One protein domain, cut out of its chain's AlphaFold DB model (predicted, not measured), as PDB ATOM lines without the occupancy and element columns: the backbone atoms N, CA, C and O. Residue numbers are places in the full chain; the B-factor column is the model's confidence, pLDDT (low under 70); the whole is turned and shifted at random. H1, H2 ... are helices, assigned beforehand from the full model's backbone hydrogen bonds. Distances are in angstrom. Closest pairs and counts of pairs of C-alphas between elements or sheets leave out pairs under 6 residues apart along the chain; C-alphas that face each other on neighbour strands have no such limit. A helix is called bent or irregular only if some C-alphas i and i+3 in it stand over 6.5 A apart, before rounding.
ATOM      1  N   THR A  37     -34.353  25.292  31.804       91.69
ATOM      2  CA  THR A  37     -33.686  25.709  30.570       91.69
ATOM      3  C   THR A  37     -32.926  24.526  29.968       91.69
ATOM      4  O   THR A  37     -32.592  23.587  30.694       91.69
ATOM      5  N   PRO A  38     -32.568  24.548  28.669       90.94
ATOM      6  CA  PRO A  38     -31.767  23.477  28.074       90.94
ATOM      7  C   PRO A  38     -30.472  23.189  28.844       90.94
ATOM      8  O   PRO A  38     -30.106  22.029  29.019       90.94
ATOM      9  N   ILE A  39     -29.805  24.235  29.349       90.44
ATOM     10  CA  ILE A  39     -28.588  24.085  30.147       90.44
ATOM     11  C   ILE A  39     -28.883  23.486  31.529       90.44
ATOM     12  O   ILE A  39     -28.192  22.551  31.927       90.44
ATOM     13  N   GLY A  40     -29.936  23.938  32.218       92.12
ATOM     14  CA  GLY A  40     -30.330  23.390  33.519       92.12
ATOM     15  C   GLY A  40     -30.726  21.915  33.427       92.12
ATOM     16  O   GLY A  40     -30.238  21.086  34.193       92.12
ATOM     17  N   ARG A  41     -31.520  21.544  32.412       94.06
ATOM     18  CA  ARG A  41     -31.877  20.142  32.126       94.06
ATOM     19  C   ARG A  41     -30.644  19.288  31.834       94.06
ATOM     20  O   ARG A  41     -30.526  18.191  32.373       94.06
ATOM     21  N   PHE A  42     -29.710  19.787  31.025       94.81
ATOM     22  CA  PHE A  42     -28.449  19.098  30.747       94.81
ATOM     23  C   PHE A  42     -27.632  18.849  32.019       94.81
ATOM     24  O   PHE A  42     -27.158  17.737  32.245       94.81
ATOM     25  N   GLN A  43     -27.496  19.860  32.875       94.50
ATOM     26  CA  GLN A  43     -26.752  19.720  34.121       94.50
ATOM     27  C   GLN A  43     -27.445  18.754  35.095       94.50
ATOM     28  O   GLN A  43     -26.754  17.998  35.776       94.50
ATOM     29  N   MET A  44     -28.784  18.698  35.116       96.12
ATOM     30  CA  MET A  44     -29.512  17.665  35.862       96.12
ATOM     31  C   MET A  44     -29.244  16.264  35.313       96.12
ATOM     32  O   MET A  44     -29.041  15.344  36.101       96.12
ATOM     33  N   ILE A  45     -29.195  16.081  33.992       97.25
ATOM     34  CA  ILE A  45     -28.829  14.788  33.389       97.25
ATOM     35  C   ILE A  45     -27.402  14.399  33.800       97.25
ATOM     36  O   ILE A  45     -27.179  13.271  34.234       97.25
ATOM     37  N   ALA A  46     -26.453  15.335  33.732       96.88
ATOM     38  CA  ALA A  46     -25.070  15.107  34.145       96.88
ATOM     39  C   ALA A  46     -24.959  14.722  35.630       96.88
ATOM     40  O   ALA A  46     -24.256  13.768  35.963       96.88
ATOM     41  N   LEU A  47     -25.695  15.409  36.511       96.69
ATOM     42  CA  LEU A  47     -25.750  15.107  37.943       96.69
ATOM     43  C   LEU A  47     -26.237  13.677  38.213       96.69
ATOM     44  O   LEU A  47     -25.620  12.960  38.996       96.69
ATOM     45  N   HIS A  48     -27.313  13.248  37.549       97.50
ATOM     46  CA  HIS A  48     -27.871  11.901  37.722       97.50
ATOM     47  C   HIS A  48     -27.018  10.810  37.061       97.50
ATOM     48  O   HIS A  48     -27.006   9.671  37.520       97.50
ATOM     49  N   ALA A  49     -26.272  11.138  36.004       97.12
ATOM     50  CA  ALA A  49     -25.327  10.211  35.387       97.12
ATOM     51  C   ALA A  49     -24.052  10.021  36.230       97.12
ATOM     52  O   ALA A  49     -23.479   8.930  36.231       97.12
ATOM     53  N   ALA A  50     -23.611  11.050  36.964       96.25
ATOM     54  CA  ALA A  50     -22.342  11.068  37.694       96.25
ATOM     55  C   ALA A  50     -22.069   9.850  38.602       96.25
ATOM     56  O   ALA A  50     -21.003   9.250  38.436       96.25
ATOM     57  N   PRO A  51     -22.975   9.409  39.504       94.88
ATOM     58  CA  PRO A  51     -22.697   8.256  40.367       94.88
ATOM     59  C   PRO A  51     -22.507   6.960  39.564       94.88
ATOM     60  O   PRO A  51     -21.681   6.112  39.908       94.88
ATOM     61  N   HIS A  52     -23.222   6.808  38.447       94.94
ATOM     62  CA  HIS A  52     -23.081   5.647  37.569       94.94
ATOM     63  C   HIS A  52     -21.759   5.661  36.801       94.94
ATOM     64  O   HIS A  52     -21.093   4.629  36.718       94.94
ATOM     65  N   MET A  53     -21.364   6.826  36.287       94.25
ATOM     66  CA  MET A  53     -20.101   7.007  35.573       94.25
ATOM     67  C   MET A  53     -18.904   6.771  36.503       94.25
ATOM     68  O   MET A  53     -17.980   6.048  36.134       94.25
ATOM     69  N   ALA A  54     -18.964   7.282  37.738       90.94
ATOM     70  CA  ALA A  54     -17.948   7.041  38.761       90.94
ATOM     71  C   ALA A  54     -17.829   5.548  39.113       90.94
ATOM     72  O   ALA A  54     -16.727   5.000  39.157       90.94
ATOM     73  N   ARG A  55     -18.961   4.850  39.289       90.75
ATOM     74  CA  ARG A  55     -18.957   3.401  39.541       90.75
ATOM     75  C   ARG A  55     -18.335   2.619  38.383       90.75
ATOM     76  O   ARG A  55     -17.505   1.749  38.616       90.75
ATOM     77  N   TYR A  56     -18.694   2.933  37.138       91.62
ATOM     78  CA  TYR A  56     -18.130   2.239  35.978       91.62
ATOM     79  C   TYR A  56     -16.634   2.479  35.791       91.62
ATOM     80  O   TYR A  56     -15.946   1.572  35.328       91.62
ATOM     81  N   ALA A  57     -16.122   3.652  36.170       85.31
ATOM     82  CA  ALA A  57     -14.685   3.897  36.194       85.31
ATOM     83  C   ALA A  57     -13.974   2.973  37.202       85.31
ATOM     84  O   ALA A  57     -12.977   2.346  36.853       85.31
ATOM     85  N   ASN A  58     -14.529   2.822  38.409       85.94
ATOM     86  CA  ASN A  58     -13.966   1.958  39.456       85.94
ATOM     87  C   ASN A  58     -14.028   0.464  39.102       85.94
ATOM     88  O   ASN A  58     -13.085  -0.274  39.376       85.94
ATOM     89  N   ASP A  59     -15.104   0.024  38.447       88.19
ATOM     90  CA  ASP A  59     -15.300  -1.374  38.037       88.19
ATOM     91  C   ASP A  59     -14.528  -1.746  36.751       88.19
ATOM     92  O   ASP A  59     -14.713  -2.837  36.209       88.19
ATOM     93  N   ASN A  60     -13.709  -0.833  36.207       83.00
ATOM     94  CA  ASN A  60     -13.062  -0.950  34.893       83.00
ATOM     95  C   ASN A  60     -14.063  -1.291  33.762       83.00
ATOM     96  O   ASN A  60     -13.761  -2.001  32.801       83.00
ATOM     97  N   ALA A  61     -15.293  -0.785  33.881       87.50
ATOM     98  CA  ALA A  61     -16.413  -1.046  32.983       87.50
ATOM     99  C   ALA A  61     -16.534   0.039  31.899       87.50
ATOM    100  O   ALA A  61     -17.614   0.596  31.673       87.50
ATOM    101  N   GLY A  62     -15.424   0.326  31.208       86.94
ATOM    102  CA  GLY A  62     -15.328   1.397  30.207       86.94
ATOM    103  C   GLY A  62     -16.397   1.319  29.112       86.94
ATOM    104  O   GLY A  62     -16.994   2.333  28.767       86.94
ATOM    105  N   GLU A  63     -16.731   0.110  28.644       89.06
ATOM    106  CA  GLU A  63     -17.787  -0.098  27.640       89.06
ATOM    107  C   GLU A  63     -19.165   0.414  28.099       89.06
ATOM    108  O   GLU A  63     -19.909   0.980  27.302       89.06
ATOM    109  N   LYS A  64     -19.520   0.235  29.381       90.56
ATOM    110  CA  LYS A  64     -20.824   0.669  29.917       90.56
ATOM    111  C   LYS A  64     -20.888   2.186  30.068       90.56
ATOM    112  O   LYS A  64     -21.917   2.785  29.765       90.56
ATOM    113  N   SER A  65     -19.784   2.787  30.514       91.19
ATOM    114  CA  SER A  65     -19.635   4.242  30.604       91.19
ATOM    115  C   SER A  65     -19.768   4.891  29.223       91.19
ATOM    116  O   SER A  65     -20.575   5.804  29.045       91.19
ATOM    117  N   GLN A  66     -19.068   4.346  28.221       92.06
ATOM    118  CA  GLN A  66     -19.141   4.831  26.844       92.06
ATOM    119  C   GLN A  66     -20.553   4.693  26.265       92.06
ATOM    120  O   GLN A  66     -21.074   5.652  25.708       92.06
ATOM    121  N   ALA A  67     -21.212   3.545  26.454       94.50
ATOM    122  CA  ALA A  67     -22.566   3.344  25.946       94.50
ATOM    123  C   ALA A  67     -23.577   4.338  26.548       94.50
ATOM    124  O   ALA A  67     -24.413   4.877  25.825       94.50
ATOM    125  N   LEU A  68     -23.496   4.621  27.856       95.00
ATOM    126  CA  LEU A  68     -24.345   5.635  28.490       95.00
ATOM    127  C   LEU A  68     -24.034   7.043  27.959       95.00
ATOM    128  O   LEU A  68     -24.958   7.799  27.655       95.00
ATOM    129  N   PHE A  69     -22.750   7.383  27.823       95.50
ATOM    130  CA  PHE A  69     -22.307   8.657  27.258       95.50
ATOM    131  C   PHE A  69     -22.849   8.861  25.837       95.50
ATOM    132  O   PHE A  69     -23.448   9.899  25.553       95.50
ATOM    133  N   ASP A  70     -22.701   7.861  24.969       96.00
ATOM    134  CA  ASP A  70     -23.138   7.918  23.573       96.00
ATOM    135  C   ASP A  70     -24.654   8.113  23.466       96.00
ATOM    136  O   ASP A  70     -25.119   8.921  22.662       96.00
ATOM    137  N   LEU A  71     -25.440   7.424  24.305       96.44
ATOM    138  CA  LEU A  71     -26.896   7.592  24.348       96.44
ATOM    139  C   LEU A  71     -27.296   9.015  24.760       96.44
ATOM    140  O   LEU A  71     -28.134   9.625  24.095       96.44
ATOM    141  N   ILE A  72     -26.675   9.554  25.815       96.25
ATOM    142  CA  ILE A  72     -26.939  10.916  26.300       96.25
ATOM    143  C   ILE A  72     -26.585  11.949  25.226       96.25
ATOM    144  O   ILE A  72     -27.392  12.824  24.914       96.25
ATOM    145  N   PHE A  73     -25.389  11.865  24.641       96.44
ATOM    146  CA  PHE A  73     -24.933  12.880  23.693       96.44
ATOM    147  C   PHE A  73     -25.613  12.778  22.330       96.44
ATOM    148  O   PHE A  73     -25.827  13.813  21.703       96.44
ATOM    149  N   ARG A  74     -26.045  11.586  21.905       95.75
ATOM    150  CA  ARG A  74     -26.907  11.445  20.725       95.75
ATOM    151  C   ARG A  74     -28.239  12.176  20.912       95.75
ATOM    152  O   ARG A  74     -28.661  12.893  20.012       95.75
ATOM    153  N   ASP A  75     -28.876  12.031  22.074       94.88
ATOM    154  CA  ASP A  75     -30.146  12.702  22.395       94.88
ATOM    155  C   ASP A  75     -29.994  14.235  22.456       94.88
ATOM    156  O   ASP A  75     -30.799  14.984  21.900       94.88
ATOM    157  N   ILE A  76     -28.900  14.721  23.051       94.69
ATOM    158  CA  ILE A  76     -28.577  16.157  23.090       94.69
ATOM    159  C   ILE A  76     -28.329  16.717  21.684       94.69
ATOM    160  O   ILE A  76     -28.794  17.813  21.368       94.69
ATOM    161  N   GLU A  77     -27.592  15.993  20.838       94.88
ATOM    162  CA  GLU A  77     -27.314  16.437  19.472       94.88
ATOM    163  C   GLU A  77     -28.602  16.572  18.653       94.88
ATOM    164  O   GLU A  77     -28.795  17.587  17.977       94.88
ATOM    165  N   LEU A  78     -29.497  15.582  18.752       93.88
ATOM    166  CA  LEU A  78     -30.822  15.629  18.131       93.88
ATOM    167  C   LEU A  78     -31.620  16.827  18.648       93.88
ATOM    168  O   LEU A  78     -32.081  17.638  17.847       93.88
ATOM    169  N   SER A  79     -31.665  17.016  19.969       92.12
ATOM    170  CA  SER A  79     -32.361  18.143  20.599       92.12
ATOM    171  C   SER A  79     -31.854  19.501  20.097       92.12
ATOM    172  O   SER A  79     -32.644  20.417  19.885       92.12
ATOM    173  N   PHE A  80     -30.544  19.664  19.870       93.56
ATOM    174  CA  PHE A  80     -30.008  20.900  19.291       93.56
ATOM    175  C   PHE A  80     -30.519  21.156  17.877       93.56
ATOM    176  O   PHE A  80     -30.888  22.288  17.557       93.56
ATOM    177  N   ARG A  81     -30.540  20.122  17.037       92.56
ATOM    178  CA  ARG A  81     -31.018  20.230  15.656       92.56
ATOM    179  C   ARG A  81     -32.519  20.526  15.622       92.56
ATOM    180  O   ARG A  81     -32.944  21.381  14.853       92.56
ATOM    181  N   GLU A  82     -33.296  19.904  16.508       93.00
ATOM    182  CA  GLU A  82     -34.743  20.123  16.647       93.00
ATOM    183  C   GLU A  82     -35.100  21.564  17.030       93.00
ATOM    184  O   GLU A  82     -36.058  22.121  16.499       93.00
ATOM    185  N   ILE A  83     -34.311  22.208  17.895       90.81
ATOM    186  CA  ILE A  83     -34.527  23.616  18.277       90.81
ATOM    187  C   ILE A  83     -33.868  24.617  17.310       90.81
ATOM    188  O   ILE A  83     -33.734  25.799  17.633       90.81
ATOM    189  N   GLY A  84     -33.430  24.161  16.132       91.19
ATOM    190  CA  GLY A  84     -32.907  25.021  15.071       91.19
ATOM    191  C   GLY A  84     -31.470  25.510  15.277       91.19
ATOM    192  O   GLY A  84     -31.065  26.499  14.666       91.19
ATOM    193  N   VAL A  85     -30.665  24.847  16.117       92.56
ATOM    194  CA  VAL A  85     -29.216  25.102  16.135       92.56
ATOM    195  C   VAL A  85     -28.637  24.648  14.796       92.56
ATOM    196  O   VAL A  85     -28.624  23.459  14.494       92.56
ATOM    197  N   GLY A  86     -28.126  25.598  14.011       91.12
ATOM    198  CA  GLY A  86     -27.575  25.306  12.688       91.12
ATOM    199  C   GLY A  86     -26.403  24.320  12.718       91.12
ATOM    200  O   GLY A  86     -25.586  24.336  13.645       91.12
ATOM    201  N   ASP A  87     -26.278  23.516  11.661       91.38
ATOM    202  CA  ASP A  87     -25.308  22.416  11.545       91.38
ATOM    203  C   ASP A  87     -23.853  22.835  11.799       91.38
ATOM    204  O   ASP A  87     -23.074  22.079  12.371       91.38
ATOM    205  N   LEU A  88     -23.489  24.071  11.444       94.56
ATOM    206  CA  LEU A  88     -22.149  24.619  11.679       94.56
ATOM    207  C   LEU A  88     -21.875  24.932  13.163       94.56
ATOM    208  O   LEU A  88     -20.723  24.939  13.599       94.56
ATOM    209  N   ALA A  89     -22.915  25.201  13.955       94.75
ATOM    210  CA  ALA A  89     -22.804  25.538  15.373       94.75
ATOM    211  C   ALA A  89     -22.875  24.306  16.291       94.75
ATOM    212  O   ALA A  89     -22.322  24.350  17.399       94.75
ATOM    213  N   VAL A  90     -23.519  23.217  15.845       95.31
ATOM    214  CA  VAL A  90     -23.695  21.979  16.626       95.31
ATOM    215  C   VAL A  90     -22.354  21.416  17.120       95.31
ATOM    216  O   VAL A  90     -22.212  21.279  18.338       95.31
ATOM    217  N   PRO A  91     -21.314  21.199  16.282       95.75
ATOM    218  CA  PRO A  91     -20.051  20.615  16.744       95.75
ATOM    219  C   PRO A  91     -19.379  21.428  17.856       95.75
ATOM    220  O   PRO A  91     -18.863  20.876  18.831       95.75
ATOM    221  N   LYS A  92     -19.424  22.764  17.754       96.12
ATOM    222  CA  LYS A  92     -18.842  23.669  18.754       96.12
ATOM    223  C   LYS A  92     -19.587  23.590  20.088       96.12
ATOM    224  O   LYS A  92     -18.947  23.568  21.142       96.12
ATOM    225  N   LYS A  93     -20.924  23.540  20.057       94.69
ATOM    226  CA  LYS A  93     -21.755  23.398  21.263       94.69
ATOM    227  C   LYS A  93     -21.578  22.024  21.904       94.69
ATOM    228  O   LYS A  93     -21.340  21.967  23.107       94.69
ATOM    229  N   MET A  94     -21.585  20.959  21.102       96.06
ATOM    230  CA  MET A  94     -21.350  19.588  21.560       96.06
ATOM    231  C   MET A  94     -20.006  19.463  22.271       96.06
ATOM    232  O   MET A  94     -19.961  19.012  23.409       96.06
ATOM    233  N   LYS A  95     -18.920  19.976  21.676       96.50
ATOM    234  CA  LYS A  95     -17.593  19.970  22.313       96.50
ATOM    235  C   LYS A  95     -17.588  20.679  23.671       96.50
ATOM    236  O   LYS A  95     -16.949  20.202  24.608       96.50
ATOM    237  N   LYS A  96     -18.294  21.811  23.791       95.81
ATOM    238  CA  LYS A  96     -18.429  22.520  25.072       95.81
ATOM    239  C   LYS A  96     -19.186  21.665  26.092       95.81
ATOM    240  O   LYS A  96     -18.697  21.486  27.198       95.81
ATOM    241  N   TRP A  97     -20.339  21.120  25.718       96.19
ATOM    242  CA  TRP A  97     -21.184  20.354  26.634       96.19
ATOM    243  C   TRP A  97     -20.535  19.031  27.047       96.19
ATOM    244  O   TRP A  97     -20.608  18.667  28.211       96.19
ATOM    245  N   MET A  98     -19.801  18.361  26.157       96.94
ATOM    246  CA  MET A  98     -18.981  17.194  26.511       96.94
ATOM    247  C   MET A  98     -17.926  17.537  27.567       96.94
ATOM    248  O   MET A  98     -17.743  16.795  28.530       96.94
ATOM    249  N   LYS A  99     -17.252  18.685  27.422       96.56
ATOM    250  CA  LYS A  99     -16.290  19.164  28.421       96.56
ATOM    251  C   LYS A  99     -16.969  19.456  29.761       96.56
ATOM    252  O   LYS A  99     -16.459  19.029  30.794       96.56
ATOM    253  N   ASP A 100     -18.100  20.158  29.741       95.12
ATOM    254  CA  ASP A 100     -18.850  20.504  30.952       95.12
ATOM    255  C   ASP A 100     -19.359  19.240  31.667       95.12
ATOM    256  O   ASP A 100     -19.223  19.120  32.881       95.12
ATOM    257  N   PHE A 101     -19.863  18.259  30.913       95.94
ATOM    258  CA  PHE A 101     -20.324  16.967  31.425       95.94
ATOM    259  C   PHE A 101     -19.210  16.211  32.152       95.94
ATOM    260  O   PHE A 101     -19.379  15.816  33.304       95.94
ATOM    261  N   ASN A 102     -18.047  16.073  31.511       94.38
ATOM    262  CA  ASN A 102     -16.890  15.426  32.128       94.38
ATOM    263  C   ASN A 102     -16.412  16.188  33.374       94.38
ATOM    264  O   ASN A 102     -16.036  15.561  34.359       94.38
ATOM    265  N   GLY A 103     -16.474  17.524  33.362       94.19
ATOM    266  CA  GLY A 103     -16.161  18.348  34.533       94.19
ATOM    267  C   GLY A 103     -17.110  18.103  35.711       94.19
ATOM    268  O   GLY A 103     -16.654  17.989  36.846       94.19
ATOM    269  N   ILE A 104     -18.415  17.970  35.446       94.19
ATOM    270  CA  ILE A 104     -19.421  17.642  36.467       94.19
ATOM    271  C   ILE A 104     -19.156  16.248  37.042       94.19
ATOM    272  O   ILE A 104     -19.097  16.102  38.261       94.19
ATOM    273  N   ILE A 105     -18.944  15.238  36.189       94.44
ATOM    274  CA  ILE A 105     -18.632  13.874  36.645       94.44
ATOM    275  C   ILE A 105     -17.389  13.878  37.525       94.44
ATOM    276  O   ILE A 105     -17.433  13.336  38.628       94.44
ATOM    277  N   GLN A 106     -16.309  14.513  37.064       93.50
ATOM    278  CA  GLN A 106     -15.052  14.545  37.802       93.50
ATOM    279  C   GLN A 106     -15.244  15.170  39.186       93.50
ATOM    280  O   GLN A 106     -14.896  14.544  40.183       93.50
ATOM    281  N   ALA A 107     -15.885  16.341  39.257       93.75
ATOM    282  CA  ALA A 107     -16.116  17.048  40.515       93.75
ATOM    283  C   ALA A 107     -16.952  16.241  41.525       93.75
ATOM    284  O   ALA A 107     -16.806  16.420  42.731       93.75
ATOM    285  N   HIS A 108     -17.826  15.350  41.047       93.75
ATOM    286  CA  HIS A 108     -18.590  14.439  41.899       93.75
ATOM    287  C   HIS A 108     -17.858  13.121  42.205       93.75
ATOM    288  O   HIS A 108     -18.220  12.454  43.167       93.75
ATOM    289  N   SER A 109     -16.850  12.737  41.421       91.06
ATOM    290  CA  SER A 109     -16.071  11.509  41.636       91.06
ATOM    291  C   SER A 109     -14.907  11.671  42.620       91.06
ATOM    292  O   SER A 109     -14.361  10.674  43.094       91.06
ATOM    293  N   ASP A 110     -14.525  12.909  42.937       89.75
ATOM    294  CA  ASP A 110     -13.415  13.195  43.841       89.75
ATOM    295  C   ASP A 110     -13.679  12.644  45.255       89.75
ATOM    296  O   ASP A 110     -14.786  12.713  45.800       89.75
ATOM    297  N   LYS A 111     -12.636  12.095  45.890       87.56
ATOM    298  CA  LYS A 111     -12.746  11.512  47.233       87.56
ATOM    299  C   LYS A 111     -13.177  12.579  48.244       87.56
ATOM    300  O   LYS A 111     -12.456  13.545  48.474       87.56
ATOM    301  N   GLY A 112     -14.316  12.353  48.898       87.69
ATOM    302  CA  GLY A 112     -14.872  13.292  49.877       87.69
ATOM    303  C   GLY A 112     -15.529  14.523  49.250       87.69
ATOM    304  O   GLY A 112     -15.666  15.537  49.932       87.69
ATOM    305  N   ALA A 113     -15.911  14.455  47.968       91.00
ATOM    306  CA  ALA A 113     -16.616  15.532  47.291       91.00
ATOM    307  C   ALA A 113     -17.868  15.970  48.067       91.00
ATOM    308  O   ALA A 113     -18.746  15.173  48.397       91.00
ATOM    309  N   ASP A 114     -17.981  17.275  48.303       93.75
ATOM    310  CA  ASP A 114     -19.210  17.881  48.800       93.75
ATOM    311  C   ASP A 114     -20.195  18.021  47.636       93.75
ATOM    312  O   ASP A 114     -20.260  19.054  46.961       93.75
ATOM    313  N   HIS A 115     -20.948  16.951  47.376       93.88
ATOM    314  CA  HIS A 115     -21.883  16.893  46.253       93.88
ATOM    315  C   HIS A 115     -22.899  18.036  46.284       93.88
ATOM    316  O   HIS A 115     -23.248  18.561  45.233       93.88
ATOM    317  N   VAL A 116     -23.326  18.485  47.468       92.69
ATOM    318  CA  VAL A 116     -24.267  19.604  47.605       92.69
ATOM    319  C   VAL A 116     -23.635  20.897  47.095       92.69
ATOM    320  O   VAL A 116     -24.245  21.612  46.297       92.69
ATOM    321  N   ASN A 117     -22.406  21.202  47.515       90.62
ATOM    322  CA  ASN A 117     -21.717  22.406  47.059       90.62
ATOM    323  C   ASN A 117     -21.297  22.332  45.588       90.62
ATOM    324  O   ASN A 117     -21.410  23.341  44.889       90.62
ATOM    325  N   VAL A 118     -20.862  21.168  45.097       91.62
ATOM    326  CA  VAL A 118     -20.559  20.965  43.670       91.62
ATOM    327  C   VAL A 118     -21.813  21.202  42.829       91.62
ATOM    328  O   VAL A 118     -21.788  22.008  41.898       91.62
ATOM    329  N   THR A 119     -22.939  20.588  43.197       91.69
ATOM    330  CA  THR A 119     -24.216  20.782  42.506       91.69
ATOM    331  C   THR A 119     -24.672  22.239  42.553       91.69
ATOM    332  O   THR A 119     -25.052  22.787  41.522       91.69
ATOM    333  N   ARG A 120     -24.572  22.903  43.714       89.88
ATOM    334  CA  ARG A 120     -24.937  24.320  43.863       89.88
ATOM    335  C   ARG A 120     -24.145  25.214  42.911       89.88
ATOM    336  O   ARG A 120     -24.739  26.075  42.281       89.88
ATOM    337  N   ARG A 121     -22.826  25.011  42.811       86.75
ATOM    338  CA  ARG A 121     -21.944  25.807  41.937       86.75
ATOM    339  C   ARG A 121     -22.246  25.623  40.452       86.75
ATOM    340  O   ARG A 121     -21.962  26.526  39.677       86.75
ATOM    341  N   ASN A 122     -22.763  24.458  40.071       84.44
ATOM    342  CA  ASN A 122     -23.054  24.142  38.680       84.44
ATOM    343  C   ASN A 122     -24.466  24.579  38.269       84.44
ATOM    344  O   ASN A 122     -24.621  25.108  37.176       84.44
ATOM    345  N   LEU A 123     -25.476  24.353  39.115       81.94
ATOM    346  CA  LEU A 123     -26.893  24.503  38.750       81.94
ATOM    347  C   LEU A 123     -27.528  25.841  39.110       81.94
ATOM    348  O   LEU A 123     -28.522  26.215  38.492       81.94
ATOM    349  N   LEU A 124     -27.053  26.490  40.172       76.06
ATOM    350  CA  LEU A 124     -27.746  27.626  40.766       76.06
ATOM    351  C   LEU A 124     -26.915  28.898  40.609       76.06
ATOM    352  O   LEU A 124     -25.686  28.856  40.679       76.06
ATOM    353  N   ASP A 125     -27.606  30.026  40.449       73.44
ATOM    354  CA  ASP A 125     -26.978  31.344  40.387       73.44
ATOM    355  C   ASP A 125     -26.145  31.633  41.645       73.44
ATOM    356  O   ASP A 125     -26.389  31.107  42.742       73.44
ATOM    357  N   GLU A 126     -25.145  32.504  41.507       63.97
ATOM    358  CA  GLU A 126     -24.319  32.918  42.637       63.97
ATOM    359  C   GLU A 126     -25.188  33.528  43.751       63.97
ATOM    360  O   GLU A 126     -25.923  34.489  43.553       63.97
ATOM    361  N   GLY A 127     -25.121  32.935  44.948       62.94
ATOM    362  CA  GLY A 127     -25.909  33.358  46.112       62.94
ATOM    363  C   GLY A 127     -27.277  32.681  46.262       62.94
ATOM    364  O   GLY A 127     -27.896  32.814  47.321       62.94
ATOM    365  N   ALA A 128     -27.731  31.895  45.280       71.75
ATOM    366  CA  ALA A 128     -28.968  31.131  45.394       71.75
ATOM    367  C   ALA A 128     -28.874  30.083  46.519       71.75
ATOM    368  O   ALA A 128     -27.940  29.275  46.605       71.75
ATOM    369  N   LYS A 129     -29.866  30.100  47.417       78.00
ATOM    370  CA  LYS A 129     -29.962  29.134  48.514       78.00
ATOM    371  C   LYS A 129     -30.543  27.829  47.992       78.00
ATOM    372  O   LYS A 129     -31.647  27.804  47.468       78.00
ATOM    373  N   MET A 130     -29.829  26.735  48.227       86.75
ATOM    374  CA  MET A 130     -30.345  25.399  47.951       86.75
ATOM    375  C   MET A 130     -31.328  24.971  49.056       86.75
ATOM    376  O   MET A 130     -30.920  24.941  50.228       86.75
ATOM    377  N   PRO A 131     -32.590  24.629  48.731       89.38
ATOM    378  CA  PRO A 131     -33.560  24.164  49.720       89.38
ATOM    379  C   PRO A 131     -33.073  22.903  50.443       89.38
ATOM    380  O   PRO A 131     -32.447  22.033  49.837       89.38
ATOM    381  N   ALA A 132     -33.377  22.767  51.738       91.94
ATOM    382  CA  ALA A 132     -32.977  21.592  52.520       91.94
ATOM    383  C   ALA A 132     -33.453  20.251  51.913       91.94
ATOM    384  O   ALA A 132     -32.649  19.315  51.883       91.94
ATOM    385  N   PRO A 133     -34.682  20.143  51.360       93.12
ATOM    386  CA  PRO A 133     -35.103  18.942  50.643       93.12
ATOM    387  C   PRO A 133     -34.206  18.606  49.446       93.12
ATOM    388  O   PRO A 133     -33.869  17.440  49.254       93.12
ATOM    389  N   PHE A 134     -33.747  19.614  48.697       93.56
ATOM    390  CA  PHE A 134     -32.871  19.389  47.550       93.56
ATOM    391  C   PHE A 134     -31.472  18.933  47.980       93.56
ATOM    392  O   PHE A 134     -30.912  18.014  47.390       93.56
ATOM    393  N   LYS A 135     -30.932  19.493  49.070       93.94
ATOM    394  CA  LYS A 135     -29.664  19.010  49.646       93.94
ATOM    395  C   LYS A 135     -29.749  17.526  50.005       93.94
ATOM    396  O   LYS A 135     -28.876  16.755  49.622       93.94
ATOM    397  N   LYS A 136     -30.828  17.124  50.691       94.50
ATOM    398  CA  LYS A 136     -31.076  15.722  51.065       94.50
ATOM    399  C   LYS A 136     -31.208  14.825  49.834       94.50
ATOM    400  O   LYS A 136     -30.662  13.726  49.832       94.50
ATOM    401  N   TYR A 137     -31.909  15.299  48.807       95.00
ATOM    402  CA  TYR A 137     -32.025  14.609  47.527       95.00
ATOM    403  C   TYR A 137     -30.649  14.345  46.903       95.00
ATOM    404  O   TYR A 137     -30.332  13.202  46.593       95.00
ATOM    405  N   ILE A 138     -29.803  15.377  46.801       94.50
ATOM    406  CA  ILE A 138     -28.453  15.260  46.233       94.50
ATOM    407  C   ILE A 138     -27.603  14.284  47.042       94.50
ATOM    408  O   ILE A 138     -26.986  13.404  46.458       94.50
ATOM    409  N   THR A 139     -27.590  14.378  48.374       93.38
ATOM    410  CA  THR A 139     -26.850  13.416  49.205       93.38
ATOM    411  C   THR A 139     -27.318  11.981  48.957       93.38
ATOM    412  O   THR A 139     -26.487  11.086  48.833       93.38
ATOM    413  N   GLY A 140     -28.628  11.766  48.813       93.62
ATOM    414  CA  GLY A 140     -29.199  10.452  48.519       93.62
ATOM    415  C   GLY A 140     -28.835   9.890  47.139       93.62
ATOM    416  O   GLY A 140     -28.827   8.675  46.985       93.62
ATOM    417  N   LEU A 141     -28.496  10.731  46.154       93.19
ATOM    418  CA  LEU A 141     -28.032  10.270  44.836       93.19
ATOM    419  C   LEU A 141     -26.640   9.619  44.877       93.19
ATOM    420  O   LEU A 141     -26.320   8.819  43.999       93.19
ATOM    421  N   PHE A 142     -25.815   9.983  45.863       91.12
ATOM    422  CA  PHE A 142     -24.422   9.537  45.995       91.12
ATOM    423  C   PHE A 142     -24.173   8.659  47.234       91.12
ATOM    424  O   PHE A 142     -23.022   8.342  47.527       91.12
ATOM    425  N   SER A 143     -25.233   8.297  47.967       84.69
ATOM    426  CA  SER A 143     -25.183   7.359  49.101       84.69
ATOM    427  C   SER A 143     -25.244   5.914  48.616       84.69
ATOM    428  O   SER A 143     -24.532   5.076  49.206       84.69
TER     429      SER A 143
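Overview. This is residues 37 to 143 of the 143 residues of an uncharacterized protein of Alphaproteobacteria bacterium (UniProt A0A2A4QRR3). The bent helix H1 and the long H2 fold back on each other as a hairpin, and H3 packs over one face of this pair, running slantwise from the later part of H2 to the two arms of H1 near its bend, in a body that is flat as a whole. At the side of H1 away from H2, the short H4 folds back beside the first arm of H1, and the short H5 packs on H4, almost at a right angle to it. The printed part has 107 residues with five named helices, in the order H1, H2, H3, H4, H5, and no named strand; the class is all helix. It is compact, with a radius of gyration of the C-alphas of 14.7 A, and spans 40 by 37 by 17 A.

Arrangement. H1, residues 38 to 58, was assigned as one helix by its hydrogen bonds but is bent, with C-alphas 48 and 51 6.9 A apart; its arms H1a, residues 38 to 48, and H1b, residues 51 to 58, stand at a steep tilt of 52 degrees. H2, residues 62 to 82, forms a helical hairpin with H1b: they touch, with residues 62 to 65 of H2 alone, and run opposite ways at a steep tilt of 39 degrees. Their closest C-alphas are those of Met 53 and Ser 65, 5.7 A apart. H1a and H2 are near each other. H3, residues 90 to 109, touches H2 between residues 90 to 98 of H3 and 73 to 81 of H2, with the C-alphas of Phe 80 and Val 90 closest at 6.9 A; this too is a helical hairpin, opposite ways at a steep tilt of 42 degrees. With residues 101 to 105 alone H3 touches H1a, the same way at 35.4 degrees, only just a steep tilt, and the C-alphas of Ala 46 and Phe 101 are closest at 5.8 A. With residues 105 to 109 alone it touches H1b, about perpendicular at 77 degrees, and the C-alphas of Ala 54 and Ser 109 are closest at 5.6 A. H4, residues 115 to 123, forms a helical hairpin with H3, opposite ways at a shallow tilt of 19 degrees; they touch with residues 104 to 108 of H3 alone, and the C-alphas of His 108 and His 115 are closest at 6.0 A. H4 also touches H1a, opposite ways at a shallow tilt of 17 degrees, with the C-alphas of Gly 40 and Leu 123 closest at 6.4 A. H5, residues 132 to 141, touches H4 at 72 degrees, only just about perpendicular, and the C-alphas of Val 116 and Lys 135 are closest at 5.8 A. H5 is close to but not clearly touching H1a, where the closest C-alphas, those of His 48 and Leu 141, are 7.3 A apart. H5 is apart from H2 and H3. The packing of the helices is mostly crossed. In H1a, H1b, H2, H3, H4 and H5 every O i to N i+4 pair is within hydrogen-bond range.

Along the chain. H1a begins at C-alpha 38, at (-31.767, 23.477, 28.074), and is 15.6 A long; H1b is 10.8 A long. H2 is 30.2 A from first to last C-alpha, and H3 is 28.2 A, ending at C-alpha 109, at (-16.071, 11.509, 41.636). H4 is 11.8 A long and H5 14.5 A, ending at C-alpha 141, at (-28.032, 10.270, 44.836).

Size, cuts and confidence. The two C-alphas farthest apart are those of Leu 88 and Ala 132, 42.4 A. The printed part has no cut, and residue 143 is the chain's last. The links from H1 to H2 and from H3 to H4 are tight; those from H2 to H3 and from H4 to H5 are short. The mean pLDDT of the printed part is 91.5, and residues 126 to 127 are under 70.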